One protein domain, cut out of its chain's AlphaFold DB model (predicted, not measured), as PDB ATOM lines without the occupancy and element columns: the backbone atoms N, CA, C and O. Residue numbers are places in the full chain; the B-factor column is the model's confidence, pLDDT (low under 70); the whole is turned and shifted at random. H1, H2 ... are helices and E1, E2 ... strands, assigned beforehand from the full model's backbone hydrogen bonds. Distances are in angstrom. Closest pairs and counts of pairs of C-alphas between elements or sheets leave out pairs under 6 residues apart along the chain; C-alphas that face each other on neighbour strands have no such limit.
ATOM      1  N   VAL A  92     101.460 137.739 161.697       87.69
ATOM      2  CA  VAL A  92     102.353 137.892 160.536       87.69
ATOM      3  C   VAL A  92     103.169 139.179 160.646       87.69
ATOM      4  O   VAL A  92     104.370 139.153 160.402       87.69
ATOM      5  N   TYR A  93     102.554 140.288 161.062       89.75
ATOM      6  CA  TYR A  93     103.266 141.546 161.281       89.75
ATOM      7  C   TYR A  93     104.335 141.411 162.372       89.75
ATOM      8  O   TYR A  93     105.469 141.825 162.157       89.75
ATOM      9  N   CYS A  94     104.022 140.766 163.499       87.56
ATOM     10  CA  CYS A  94     104.998 140.488 164.551       87.56
ATOM     11  C   CYS A  94     106.149 139.613 164.044       87.56
ATOM     12  O   CYS A  94     107.296 139.936 164.325       87.56
ATOM     13  N   ILE A  95     105.875 138.556 163.268       88.56
ATOM     14  CA  ILE A  95     106.931 137.723 162.667       88.56
ATOM     15  C   ILE A  95     107.829 138.567 161.761       88.56
ATOM     16  O   ILE A  95     109.042 138.518 161.903       88.56
ATOM     17  N   VAL A  96     107.249 139.372 160.867       90.62
ATOM     18  CA  VAL A  96     108.022 140.227 159.954       90.62
ATOM     19  C   VAL A  96     108.883 141.224 160.733       90.62
ATOM     20  O   VAL A  96     110.056 141.386 160.413       90.62
ATOM     21  N   VAL A  97     108.335 141.859 161.772       89.81
ATOM     22  CA  VAL A  97     109.085 142.792 162.623       89.81
ATOM     23  C   VAL A  97     110.226 142.082 163.350       89.81
ATOM     24  O   VAL A  97     111.341 142.588 163.333       89.81
ATOM     25  N   LEU A  98     109.983 140.905 163.935       85.88
ATOM     26  CA  LEU A  98     111.026 140.118 164.599       85.88
ATOM     27  C   LEU A  98     112.137 139.719 163.617       85.88
ATOM     28  O   LEU A  98     113.304 139.947 163.908       85.88
ATOM     29  N   CYS A  99     111.788 139.250 162.415       83.94
ATOM     30  CA  CYS A  99     112.773 138.926 161.381       83.94
ATOM     31  C   CYS A  99     113.616 140.139 160.961       83.94
ATOM     32  O   CYS A  99     114.812 139.999 160.714       83.94
ATOM     33  N   ILE A 100     113.013 141.330 160.869       86.62
ATOM     34  CA  ILE A 100     113.749 142.565 160.566       86.62
ATOM     35  C   ILE A 100     114.694 142.921 161.721       86.62
ATOM     36  O   ILE A 100     115.834 143.296 161.464       86.62
ATOM     37  N   VAL A 101     114.258 142.785 162.977       86.06
ATOM     38  CA  VAL A 101     115.104 143.042 164.155       86.06
ATOM     39  C   VAL A 101     116.303 142.092 164.190       86.06
ATOM     40  O   VAL A 101     117.423 142.561 164.379       86.06
ATOM     41  N   ASP A 102     116.101 140.796 163.944       80.00
ATOM     42  CA  ASP A 102     117.187 139.807 163.906       80.00
ATOM     43  C   ASP A 102     118.178 140.102 162.769       80.00
ATOM     44  O   ASP A 102     119.393 140.086 162.971       80.00
ATOM     45  N   TYR A 103     117.665 140.441 161.580       82.56
ATOM     46  CA  TYR A 103     118.485 140.805 160.422       82.56
ATOM     47  C   TYR A 103     119.339 142.052 160.688       82.56
ATOM     48  O   TYR A 103     120.538 142.062 160.405       82.56
ATOM     49  N   VAL A 104     118.739 143.099 161.262       79.94
ATOM     50  CA  VAL A 104     119.455 144.336 161.600       79.94
ATOM     51  C   VAL A 104     120.477 144.087 162.710       79.94
ATOM     52  O   VAL A 104     121.598 144.576 162.605       79.94
ATOM     53  N   SER A 105     120.138 143.294 163.729       75.56
ATOM     54  CA  SER A 105     121.051 142.979 164.840       75.56
ATOM     55  C   SER A 105     122.293 142.225 164.352       75.56
ATOM     56  O   SER A 105     123.410 142.646 164.640       75.56
ATOM     57  N   GLY A 106     122.126 141.205 163.500       69.06
ATOM     58  CA  GLY A 106     123.261 140.473 162.921       69.06
ATOM     59  C   GLY A 106     124.153 141.330 162.008       69.06
ATOM     60  O   GLY A 106     125.369 141.126 161.956       69.06
ATOM     61  N   HIS A 107     123.582 142.326 161.319       69.44
ATOM     62  CA  HIS A 107     124.361 143.285 160.530       69.44
ATOM     63  C   HIS A 107     125.176 144.239 161.421       69.44
ATOM     64  O   HIS A 107     126.308 144.580 161.076       69.44
ATOM     65  N   VAL A 108     124.633 144.666 162.567       73.50
ATOM     66  CA  VAL A 108     125.354 145.504 163.543       73.50
ATOM     67  C   VAL A 108     126.513 144.731 164.174       73.50
ATOM     68  O   VAL A 108     127.616 145.268 164.254       73.50
ATOM     69  N   ASP A 109     126.308 143.462 164.533       69.69
ATOM     70  CA  ASP A 109     127.370 142.608 165.084       69.69
ATOM     71  C   ASP A 109     128.496 142.360 164.069       69.69
ATOM     72  O   ASP A 109     129.678 142.374 164.420       69.69
ATOM     73  N   SER A 110     128.140 142.204 162.790       69.19
ATOM     74  CA  SER A 110     129.113 142.049 161.701       69.19
ATOM     75  C   SER A 110     129.922 143.329 161.466       69.19
ATOM     76  O   SER A 110     131.141 143.266 161.326       69.19
ATOM     77  N   ALA A 111     129.270 144.496 161.481       72.62
ATOM     78  CA  ALA A 111     129.946 145.785 161.323       72.62
ATOM     79  C   ALA A 111     130.883 146.095 162.502       72.62
ATOM     80  O   ALA A 111     132.003 146.557 162.291       72.62
ATOM     81  N   LYS A 112     130.459 145.781 163.733       77.31
ATOM     82  CA  LYS A 112     131.290 145.932 164.935       77.31
ATOM     83  C   LYS A 112     132.554 145.070 164.856       77.31
ATOM     84  O   LYS A 112     133.632 145.553 165.178       77.31
ATOM     85  N   LEU A 113     132.441 143.822 164.393       75.44
ATOM     86  CA  LEU A 113     133.598 142.941 164.203       75.44
ATOM     87  C   LEU A 113     134.588 143.507 163.167       75.44
ATOM     88  O   LEU A 113     135.795 143.479 163.393       75.44
ATOM     89  N   GLU A 114     134.098 144.050 162.048       79.31
ATOM     90  CA  GLU A 114     134.963 144.661 161.026       79.31
ATOM     91  C   GLU A 114     135.734 145.885 161.538       79.31
ATOM     92  O   GLU A 114     136.866 146.117 161.110       79.31
ATOM     93  N   GLU A 115     135.138 146.690 162.419       80.62
ATOM     94  CA  GLU A 115     135.822 147.833 163.033       80.62
ATOM     95  C   GLU A 115     136.957 147.383 163.957       80.62
ATOM     96  O   GLU A 115     138.060 147.918 163.860       80.62
ATOM     97  N   GLU A 116     136.730 146.358 164.783       80.94
ATOM     98  CA  GLU A 116     137.757 145.769 165.655       80.94
ATOM     99  C   GLU A 116     138.942 145.222 164.837       80.94
ATOM    100  O   GLU A 116     140.097 145.496 165.164       80.94
ATOM    101  N   CYS A 117     138.669 144.541 163.718       83.62
ATOM    102  CA  CYS A 117     139.704 144.061 162.797       83.62
ATOM    103  C   CYS A 117     140.503 145.210 162.154       83.62
ATOM    104  O   CYS A 117     141.726 145.154 162.074       83.62
ATOM    105  N   LYS A 118     139.835 146.295 161.738       88.38
ATOM    106  CA  LYS A 118     140.520 147.476 161.179       88.38
ATOM    107  C   LYS A 118     141.389 148.184 162.212       88.38
ATOM    108  O   LYS A 118     142.425 148.737 161.851       88.38
ATOM    109  N   ILE A 119     140.959 148.205 163.475       85.75
ATOM    110  CA  ILE A 119     141.750 148.760 164.575       85.75
ATOM    111  C   ILE A 119     142.991 147.896 164.794       85.75
ATOM    112  O   ILE A 119     144.080 148.455 164.870       85.75
ATOM    113  N   ALA A 120     142.850 146.569 164.824       80.75
ATOM    114  CA  ALA A 120     143.978 145.647 164.941       80.75
ATOM    115  C   ALA A 120     145.047 145.892 163.854       80.75
ATOM    116  O   ALA A 120     146.217 146.066 164.182       80.75
ATOM    117  N   ASP A 121     144.639 146.047 162.589       82.56
ATOM    118  CA  ASP A 121     145.554 146.238 161.450       82.56
ATOM    119  C   ASP A 121     146.388 147.538 161.499       82.56
ATOM    120  O   ASP A 121     147.476 147.605 160.920       82.56
ATOM    121  N   ILE A 122     145.885 148.600 162.143       89.75
ATOM    122  CA  ILE A 122     146.549 149.920 162.206       89.75
ATOM    123  C   ILE A 122     147.229 150.196 163.557       89.75
ATOM    124  O   ILE A 122     147.985 151.165 163.690       89.75
ATOM    125  N   CYS A 123     146.947 149.386 164.575       89.19
ATOM    126  CA  CYS A 123     147.383 149.635 165.943       89.19
ATOM    127  C   CYS A 123     148.891 149.414 166.117       89.19
ATOM    128  O   CYS A 123     149.527 148.618 165.428       89.19
ATOM    129  N   ARG A 124     149.491 150.146 167.062       91.25
ATOM    130  CA  ARG A 124     150.905 150.001 167.417       91.25
ATOM    131  C   ARG A 124     151.024 149.481 168.840       91.25
ATOM    132  O   ARG A 124     150.648 150.184 169.772       91.25
ATOM    133  N   HIS A 125     151.635 148.310 168.982       90.31
ATOM    134  CA  HIS A 125     151.895 147.686 170.274       90.31
ATOM    135  C   HIS A 125     152.744 148.575 171.191       90.31
ATOM    136  O   HIS A 125     153.850 148.996 170.828       90.31
ATOM    137  N   ASP A 126     152.226 148.839 172.388       87.31
ATOM    138  CA  ASP A 126     152.889 149.591 173.455       87.31
ATOM    139  C   ASP A 126     153.359 148.688 174.610       87.31
ATOM    140  O   ASP A 126     154.073 149.159 175.497       87.31
ATOM    141  N   GLN A 127     153.018 147.391 174.566       86.00
ATOM    142  CA  GLN A 127     153.356 146.380 175.576       86.00
ATOM    143  C   GLN A 127     152.877 146.732 176.996       86.00
ATOM    144  O   GLN A 127     153.426 146.230 177.983       86.00
ATOM    145  N   VAL A 128     151.877 147.610 177.121       85.31
ATOM    146  CA  VAL A 128     151.272 147.953 178.409       85.31
ATOM    147  C   VAL A 128     150.155 146.949 178.700       85.31
ATOM    148  O   VAL A 128     149.116 146.997 178.046       85.31
ATOM    149  N   PRO A 129     150.302 146.068 179.707       85.00
ATOM    150  CA  PRO A 129     149.350 144.990 179.927       85.00
ATOM    151  C   PRO A 129     147.989 145.528 180.359       85.00
ATOM    152  O   PRO A 129     147.885 146.336 181.288       85.00
ATOM    153  N   ILE A 130     146.934 144.998 179.742       89.19
ATOM    154  CA  ILE A 130     145.549 145.349 180.058       89.19
ATOM    155  C   ILE A 130     144.739 144.121 180.475       89.19
ATOM    156  O   ILE A 130     145.121 142.969 180.256       89.19
ATOM    157  N   CYS A 131     143.599 144.379 181.107       88.94
ATOM    158  CA  CYS A 131     142.587 143.373 181.392       88.94
ATOM    159  C   CYS A 131     141.458 143.519 180.376       88.94
ATOM    160  O   CYS A 131     141.003 144.633 180.140       88.94
ATOM    161  N   GLY A 132     140.994 142.419 179.797       89.25
ATOM    162  CA  GLY A 132     139.762 142.380 179.023       89.25
ATOM    163  C   GLY A 132     138.723 141.531 179.739       89.25
ATOM    164  O   GLY A 132     139.046 140.465 180.272       89.25
ATOM    165  N   ILE A 133     137.475 141.989 179.727       88.25
ATOM    166  CA  ILE A 133     136.322 141.219 180.204       88.25
ATOM    167  C   ILE A 133     135.303 141.136 179.072       88.25
ATOM    168  O   ILE A 133     134.963 142.167 178.492       88.25
ATOM    169  N   ASP A 134     134.853 139.928 178.742       86.56
ATOM    170  CA  ASP A 134     133.809 139.721 177.734       86.56
ATOM    171  C   ASP A 134     132.398 139.946 178.314       86.56
ATOM    172  O   ASP A 134     132.199 140.101 179.526       86.56
ATOM    173  N   SER A 135     131.385 139.938 177.448       82.62
ATOM    174  CA  SER A 135     129.975 140.035 177.861       82.62
ATOM    175  C   SER A 135     129.503 138.873 178.753       82.62
ATOM    176  O   SER A 135     128.498 138.996 179.457       82.62
ATOM    177  N   CYS A 136     130.242 137.763 178.782       80.50
ATOM    178  CA  CYS A 136     129.980 136.579 179.597       80.50
ATOM    179  C   CYS A 136     130.665 136.601 180.976       80.50
ATOM    180  O   CYS A 136     130.399 135.727 181.812       80.50
ATOM    181  N   GLY A 137     131.519 137.594 181.239       79.44
ATOM    182  CA  GLY A 137     132.319 137.703 182.456       79.44
ATOM    183  C   GLY A 137     133.595 136.849 182.452       79.44
ATOM    184  O   GLY A 137     134.206 136.669 183.508       79.44
ATOM    185  N   GLU A 138     134.001 136.309 181.300       82.81
ATOM    186  CA  GLU A 138     135.320 135.721 181.075       82.81
ATOM    187  C   GLU A 138     136.363 136.840 181.129       82.81
ATOM    188  O   GLU A 138     136.244 137.862 180.453       82.81
ATOM    189  N   MET A 139     137.384 136.664 181.964       84.06
ATOM    190  CA  MET A 139     138.459 137.637 182.129       84.06
ATOM    191  C   MET A 139     139.736 137.095 181.506       84.06
ATOM    192  O   MET A 139     140.126 135.958 181.783       84.06
ATOM    193  N   ARG A 140     140.428 137.927 180.732       84.88
ATOM    194  CA  ARG A 140     141.720 137.591 180.136       84.88
ATOM    195  C   ARG A 140     142.665 138.784 180.193       84.88
ATOM    196  O   ARG A 140     142.257 139.926 180.023       84.88
ATOM    197  N   THR A 141     143.941 138.517 180.436       86.69
ATOM    198  CA  THR A 141     145.002 139.521 180.300       86.69
ATOM    199  C   THR A 141     145.519 139.543 178.868       86.69
ATOM    200  O   THR A 141     145.810 138.476 178.321       86.69
ATOM    201  N   PHE A 142     145.683 140.739 178.314       88.88
ATOM    202  CA  PHE A 142     146.280 140.976 176.999       88.88
ATOM    203  C   PHE A 142     147.603 141.725 177.159       88.88
ATOM    204  O   PHE A 142     147.797 142.436 178.153       88.88
ATOM    205  N   ILE A 143     148.522 141.516 176.214       88.00
ATOM    206  CA  ILE A 143     149.854 142.143 176.238       88.00
ATOM    207  C   ILE A 143     149.719 143.661 176.130       88.00
ATOM    208  O   ILE A 143     150.409 144.387 176.842       88.00
ATOM    209  N   ASP A 144     148.801 144.108 175.278       89.38
ATOM    210  CA  ASP A 144     148.373 145.490 175.136       89.38
ATOM    211  C   ASP A 144     146.959 145.581 174.549       89.38
ATOM    212  O   ASP A 144     146.242 144.587 174.411       89.38
ATOM    213  N   THR A 145     146.525 146.806 174.259       90.00
ATOM    214  CA  THR A 145     145.199 147.069 173.688       90.00
ATOM    215  C   THR A 145     145.070 146.539 172.263       90.00
ATOM    216  O   THR A 145     143.997 146.071 171.893       90.00
ATOM    217  N   CYS A 146     146.148 146.557 171.478       91.06
ATOM    218  CA  CYS A 146     146.136 146.053 170.107       91.06
ATOM    219  C   CYS A 146     145.938 144.529 170.084       91.06
ATOM    220  O   CYS A 146     145.067 144.040 169.374       91.06
ATOM    221  N   ASP A 147     146.659 143.804 170.946       91.12
ATOM    222  CA  ASP A 147     146.551 142.348 171.138       91.12
ATOM    223  C   ASP A 147     145.120 141.916 171.522       91.12
ATOM    224  O   ASP A 147     144.633 140.859 171.116       91.12
ATOM    225  N   MET A 148     144.388 142.761 172.259       91.25
ATOM    226  CA  MET A 148     142.966 142.530 172.541       91.25
ATOM    227  C   MET A 148     142.095 142.652 171.284       91.25
ATOM    228  O   MET A 148     141.230 141.804 171.068       91.25
ATOM    229  N   HIS A 149     142.306 143.684 170.462       91.38
ATOM    230  CA  HIS A 149     141.553 143.888 169.221       91.38
ATOM    231  C   HIS A 149     141.827 142.779 168.192       91.38
ATOM    232  O   HIS A 149     140.887 142.269 167.582       91.38
ATOM    233  N   GLU A 150     143.082 142.334 168.069       90.50
ATOM    234  CA  GLU A 150     143.466 141.169 167.255       90.50
ATOM    235  C   GLU A 150     142.709 139.918 167.702       90.50
ATOM    236  O   GLU A 150     142.044 139.251 166.908       90.50
ATOM    237  N   PHE A 151     142.720 139.638 169.007       90.94
ATOM    238  CA  PHE A 151     142.024 138.477 169.539       90.94
ATOM    239  C   PHE A 151     140.501 138.554 169.356       90.94
ATOM    240  O   PHE A 151     139.862 137.539 169.054       90.94
ATOM    241  N   ASN A 152     139.909 139.739 169.531       90.25
ATOM    242  CA  ASN A 152     138.486 139.977 169.290       90.25
ATOM    243  C   ASN A 152     138.111 139.702 167.827       90.25
ATOM    244  O   ASN A 152     137.110 139.023 167.579       90.25
ATOM    245  N   CYS A 153     138.938 140.158 166.883       89.44
ATOM    246  CA  CYS A 153     138.775 139.904 165.454       89.44
ATOM    247  C   CYS A 153     138.882 138.402 165.124       89.44
ATOM    248  O   CYS A 153     137.944 137.820 164.572       89.44
ATOM    249  N   ASP A 154     139.971 137.747 165.537       87.38
ATOM    250  CA  ASP A 154     140.261 136.348 165.197       87.38
ATOM    251  C   ASP A 154     139.263 135.366 165.818       87.38
ATOM    252  O   ASP A 154     138.787 134.424 165.178       87.38
ATOM    253  N   SER A 155     138.941 135.576 167.096       86.81
ATOM    254  CA  SER A 155     138.113 134.650 167.875       86.81
ATOM    255  C   SER A 155     136.634 135.028 167.896       86.81
ATOM    256  O   SER A 155     135.847 134.330 168.542       86.81
ATOM    257  N   LYS A 156     136.248 136.113 167.208       84.81
ATOM    258  CA  LYS A 156     134.891 136.690 167.224       84.81
ATOM    259  C   LYS A 156     134.392 136.925 168.647       84.81
ATOM    260  O   LYS A 156     133.319 136.466 169.046       84.81
ATOM    261  N   LYS A 157     135.239 137.582 169.436       85.94
ATOM    262  CA  LYS A 157     135.003 137.913 170.842       85.94
ATOM    263  C   LYS A 157     134.837 139.412 171.025       85.94
ATOM    264  O   LYS A 157     135.215 140.196 170.166       85.94
ATOM    265  N   ASP A 158     134.247 139.787 172.150       87.69
ATOM    266  CA  ASP A 158     133.906 141.160 172.500       87.69
ATOM    267  C   ASP A 158     134.524 141.558 173.848       87.69
ATOM    268  O   ASP A 158     133.853 142.120 174.714       87.69
ATOM    269  N   PHE A 159     135.814 141.262 174.046       89.62
ATOM    270  CA  PHE A 159     136.521 141.704 175.245       89.62
ATOM    271  C   PHE A 159     136.590 143.230 175.283       89.62
ATOM    272  O   PHE A 159     137.020 143.872 174.326       89.62
ATOM    273  N   ILE A 160     136.188 143.803 176.417       89.38
ATOM    274  CA  ILE A 160     136.240 145.241 176.680       89.38
ATOM    275  C   ILE A 160     137.376 145.518 177.657       89.38
ATOM    276  O   ILE A 160     137.501 144.839 178.681       89.38
ATOM    277  N   GLN A 161     138.160 146.559 177.374       89.31
ATOM    278  CA  GLN A 161     139.253 146.983 178.237       89.31
ATOM    279  C   GLN A 161     138.754 147.371 179.637       89.31
ATOM    280  O   GLN A 161     137.824 148.161 179.826       89.31
ATOM    281  N   LYS A 162     139.453 146.838 180.630       87.12
ATOM    282  CA  LYS A 162     139.342 147.136 182.047       87.12
ATOM    283  C   LYS A 162     140.722 147.444 182.630       87.12
ATOM    284  O   LYS A 162     141.743 147.021 182.079       87.12
ATOM    285  N   PRO A 163     140.783 148.170 183.758       81.44
ATOM    286  CA  PRO A 163     142.024 148.378 184.485       81.44
ATOM    287  C   PRO A 163     142.757 147.054 184.744       81.44
ATOM    288  O   PRO A 163     142.153 146.084 185.198       81.44
ATOM    289  N   ALA A 164     144.073 147.016 184.514       75.62
ATOM    290  CA  ALA A 164     144.877 145.790 184.624       75.62
ATOM    291  C   ALA A 164     144.698 145.051 185.966       75.62
ATOM    292  O   ALA A 164     144.690 143.824 186.016       75.62
ATOM    293  N   HIS A 165     144.478 145.788 187.058       75.06
ATOM    294  CA  HIS A 165     144.275 145.218 188.389       75.06
ATOM    295  C   HIS A 165     142.978 144.400 188.550       75.06
ATOM    296  O   HIS A 165     142.857 143.682 189.539       75.06
ATOM    297  N   GLU A 166     142.029 144.475 187.610       74.81
ATOM    298  CA  GLU A 166     140.802 143.667 187.639       74.81
ATOM    299  C   GLU A 166     141.070 142.202 187.257       74.81
ATOM    300  O   GLU A 166     140.570 141.293 187.919       74.81
ATOM    301  N   CYS A 167     141.931 141.956 186.262       71.81
ATOM    302  CA  CYS A 167     142.331 140.600 185.865       71.81
ATOM    303  C   CYS A 167     143.479 140.048 186.724       71.81
ATOM    304  O   CYS A 167     143.647 138.833 186.836       71.81
ATOM    305  N   TRP A 168     144.280 140.917 187.350       62.12
ATOM    306  CA  TRP A 168     145.399 140.531 188.216       62.12
ATOM    307  C   TRP A 168     144.923 140.147 189.625       62.12
ATOM    308  O   TRP A 168     145.339 140.708 190.637       62.12
ATOM    309  N   VAL A 169     144.079 139.123 189.710       56.66
ATOM    310  CA  VAL A 169     143.720 138.467 190.973       56.66
ATOM    311  C   VAL A 169     144.698 137.337 191.288       56.66
ATOM    312  O   VAL A 169     144.322 136.174 191.398       56.66
ATOM    313  N   THR A 170     145.979 137.663 191.483       49.53
ATOM    314  CA  THR A 170     146.870 136.759 192.226       49.53
ATOM    315  C   THR A 170     147.041 137.266 193.653       49.53
ATOM    316  O   THR A 170     147.425 138.402 193.928       49.53
ATOM    317  N   CYS A 171     146.657 136.401 194.587       43.69
ATOM    318  CA  CYS A 171     146.676 136.619 196.022       43.69
ATOM    319  C   CYS A 171     148.056 137.104 196.498       43.69
ATOM    320  O   CYS A 171     149.007 136.327 196.533       43.69
ATOM    321  N   LYS A 172     148.163 138.364 196.936       47.47
ATOM    322  CA  LYS A 172     149.284 138.796 197.792       47.47
ATOM    323  C   LYS A 172     148.885 139.262 199.190       47.47
ATOM    324  O   LYS A 172     149.786 139.532 199.976       47.47
ATOM    325  N   ARG A 173     147.587 139.350 199.543       47.50
ATOM    326  CA  ARG A 173     147.157 139.787 200.898       47.50
ATOM    327  C   ARG A 173     145.661 139.611 201.222       47.50
ATOM    328  O   ARG A 173     145.008 140.549 201.661       47.50
ATOM    329  N   GLY A 174     145.105 138.416 201.009       44.19
ATOM    330  CA  GLY A 174     143.917 137.958 201.756       44.19
ATOM    331  C   GLY A 174     142.638 138.811 201.711       44.19
ATOM    332  O   GLY A 174     141.820 138.696 202.617       44.19
ATOM    333  N   ARG A 175     142.417 139.647 200.689       45.84
ATOM    334  CA  ARG A 175     141.111 140.277 200.451       45.84
ATOM    335  C   ARG A 175     140.405 139.526 199.332       45.84
ATOM    336  O   ARG A 175     140.796 139.619 198.174       45.84
ATOM    337  N   SER A 176     139.407 138.734 199.719       41.59
ATOM    338  CA  SER A 176     138.516 138.021 198.808       41.59
ATOM    339  C   SER A 176     137.681 139.052 198.051       41.59
ATOM    340  O   SER A 176     136.743 139.623 198.605       41.59
ATOM    341  N   PHE A 177     138.065 139.353 196.813       50.84
ATOM    342  CA  PHE A 177     137.201 140.097 195.906       50.84
ATOM    343  C   PHE A 177     136.144 139.146 195.345       50.84
ATOM    344  O   PHE A 177     136.428 137.980 195.056       50.84
ATOM    345  N   LYS A 178     134.906 139.643 195.223       49.72
ATOM    346  CA  LYS A 178     133.812 138.939 194.545       49.72
ATOM    347  C   LYS A 178     134.332 138.496 193.176       49.72
ATOM    348  O   LYS A 178     134.726 139.347 192.383       49.72
ATOM    349  N   ARG A 179     134.334 137.186 192.903       53.81
ATOM    350  CA  ARG A 179     134.503 136.699 191.528       53.81
ATOM    351  C   ARG A 179     133.457 137.412 190.659       53.81
ATOM    352  O   ARG A 179     132.325 137.563 191.142       53.81
ATOM    353  N   PRO A 180     133.799 137.845 189.433       57.56
ATOM    354  CA  PRO A 180     132.780 138.284 188.493       57.56
ATOM    355  C   PRO A 180     131.721 137.187 188.408       57.56
ATOM    356  O   PRO A 180     132.049 135.996 188.421       57.56
ATOM    357  N   GLN A 181     130.451 137.580 188.424       57.72
ATOM    358  CA  GLN A 181     129.366 136.627 188.256       57.72
ATOM    359  C   GLN A 181     129.445 136.115 186.821       57.72
ATOM    360  O   GLN A 181     129.046 136.806 185.892       57.72
ATOM    361  N   PHE A 182     130.022 134.928 186.652       60.53
ATOM    362  CA  PHE A 182     129.983 134.205 185.392       60.53
ATOM    363  C   PHE A 182     128.518 133.995 185.023       60.53
ATOM    364  O   PHE A 182     127.776 133.412 185.819       60.53
ATOM    365  N   ASN A 183     128.102 134.492 183.860       66.31
ATOM    366  CA  ASN A 183     126.735 134.298 183.408       66.31
ATOM    367  C   ASN A 183     126.587 132.856 182.875       66.31
ATOM    368  O   ASN A 183     127.162 132.542 181.828       66.31
ATOM    369  N   PRO A 184     125.851 131.957 183.562       62.38
ATOM    370  CA  PRO A 184     125.703 130.569 183.121       62.38
ATOM    371  C   PRO A 184     125.000 130.445 181.760       62.38
ATOM    372  O   PRO A 184     125.216 129.453 181.059       62.38
ATOM    373  N   ASP A 185     124.241 131.460 181.339       62.84
ATOM    374  CA  ASP A 185     123.520 131.475 180.060       62.84
ATOM    375  C   ASP A 185     124.469 131.515 178.846       62.84
ATOM    376  O   ASP A 185     124.128 131.048 177.755       62.84
ATOM    377  N   CYS A 186     125.715 131.960 179.035       61.47
ATOM    378  CA  CYS A 186     126.732 131.967 177.982       61.47
ATOM    379  C   CYS A 186     127.231 130.571 177.572       61.47
ATOM    380  O   CYS A 186     127.782 130.406 176.480       61.47
ATOM    381  N   ILE A 187     127.029 129.545 178.408       60.03
ATOM    382  CA  ILE A 187     127.341 128.152 178.043       60.03
ATOM    383  C   ILE A 187     126.323 127.634 177.016       60.03
ATOM    384  O   ILE A 187     126.672 126.847 176.136       60.03
ATOM    385  N   VAL A 188     125.073 128.098 177.099       56.25
ATOM    386  CA  VAL A 188     123.987 127.679 176.206       56.25
ATOM    387  C   VAL A 188     124.146 128.326 174.828       56.25
ATOM    388  O   VAL A 188     124.049 127.628 173.821       56.25
ATOM    389  N   ALA A 189     124.504 129.614 174.766       51.44
ATOM    390  CA  ALA A 189     124.736 130.328 173.506       51.44
ATOM    391  C   ALA A 189     125.918 129.761 172.689       51.44
ATOM    392  O   ALA A 189     125.798 129.583 171.477       51.44
ATOM    393  N   LYS A 190     127.030 129.378 173.342       48.91
ATOM    394  CA  LYS A 190     128.191 128.743 172.674       48.91
ATOM    395  C   LYS A 190     127.864 127.371 172.056       48.91
ATOM    396  O   LYS A 190     128.575 126.941 171.153       48.91
ATOM    397  N   LYS A 191     126.803 126.691 172.511       42.31
ATOM    398  CA  LYS A 191     126.423 125.335 172.069       42.31
ATOM    399  C   LYS A 191     125.424 125.317 170.907       42.31
ATOM    400  O   LYS A 191     125.236 124.278 170.294       42.31
TER     401      LYS A 191
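What this domain is: This is residues 92 to 191 of the 194 residues of an uncharacterized protein of Spodoptera exigua (UniProt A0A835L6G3). A small sheet of three short strands, E2, E1 and E3, has H2 over one face and the very short H3 over the other, and the long helix H1 packs with its residues 113 to 121 on the side of H2 away from the sheet. Residues 92 to 108 of H1 stick out as a long arm, while after H3 a stretch with no named element, of which residues 170 to 176 stick out, folds back to H4, a short helix apart from the other named elements. The printed part has 100 residues, with four named helices and three named strands in the order H1, E1, E2, H2, E3, H3, H4; the sheet, in the order E2, E1, E3, is antiparallel throughout, and the class is mostly helix. The whole is loose, with a radius of gyration of the C-alphas of 17.3 A, and elongated, spanning 60 by 36 by 20 A, the arm of H1 and the loop at residues 170 to 176 making its length.

How they stand to each other: In the sheet, E1, residues 130 to 133, is the inner strand, and E2, residues 139 to 142, and E3, residues 160 to 162, are the edge strands. E1 and E2 form a hairpin with an angle of 150 degrees between their directions; N 132 and O 140 are within hydrogen-bond range at 2.8 A, as are N 140 and O 132 at 2.9 A. E1 and E3 are antiparallel at 127 degrees, with N 162 and O 131 at 2.7 A and N 160 and O 133 at 2.9 A, both within hydrogen-bond range. H2, residues 145 to 155, is on the sheet at a height over the sheet of 9.9 A, and together they make two layers, a helix on one face of a sheet. On the local plane H2 runs along the strands, at 25 degrees to E1; it lies over E1, on which 5 of its 11 C-alphas fall, and only just not over E2, on which 2 fall. E2, H2 and E3 form a split strand-helix-strand unit, two strands of one sheet that are not neighbours, with H2 between them along the chain and E1 between them in the sheet, and its crossover is right-handed. H3, residues 164 to 167, is on the sheet on the opposite face from H2, over E1, at a height over the sheet of 6.8 A; its closest C-alpha pair with E1 is Ile 130 and Ala 164, 4.6 A apart. H1, residues 92 to 122, is not on the sheet; it touches H2 with residues 113 to 121 alone, at a steep tilt of 47 degrees, opposite ways, the closest C-alphas being those of Cys 117 and Cys 153 at 5.0 A. H4, residues 185 to 191, is not on the sheet and is apart from H1, H2 and H3. In H1 and H2 every O i to N i+4 pair is within hydrogen-bond range, in H4 2 of 3 are, and H3 is too short for such a pair.

Where its parts are: E1 runs from C-alpha 130 at (145.549, 145.349, 180.058) to C-alpha 133, 10.1 A; E2, residues 139 to 142, measures 9.9 A, and E3, residues 160 to 162, 6.5 A. H2, residues 145 to 155, is 15.4 A long and H3, residues 164 to 167, 5.9 A. H1 begins at C-alpha 92, at (102.353, 137.892, 160.536), and measures 45.8 A to C-alpha 122. H4 measures 10.5 A from C-alpha 185 to C-alpha 191 at (126.423, 125.335, 172.069).

The domain as a whole: The two C-alphas farthest apart are those of Val 92 and Arg 173, at 60.3 A. Without the stretches that stand free, the body has 76 residues and spans 35 by 29 by 14 A. The printed part has no cut. The link from H3 to H4, residues 168 to 184, is long. The mean pLDDT of the printed part is 76.9, and 28 residues are under 70: residues 106 to 107, 109 to 110 and 168 to 191.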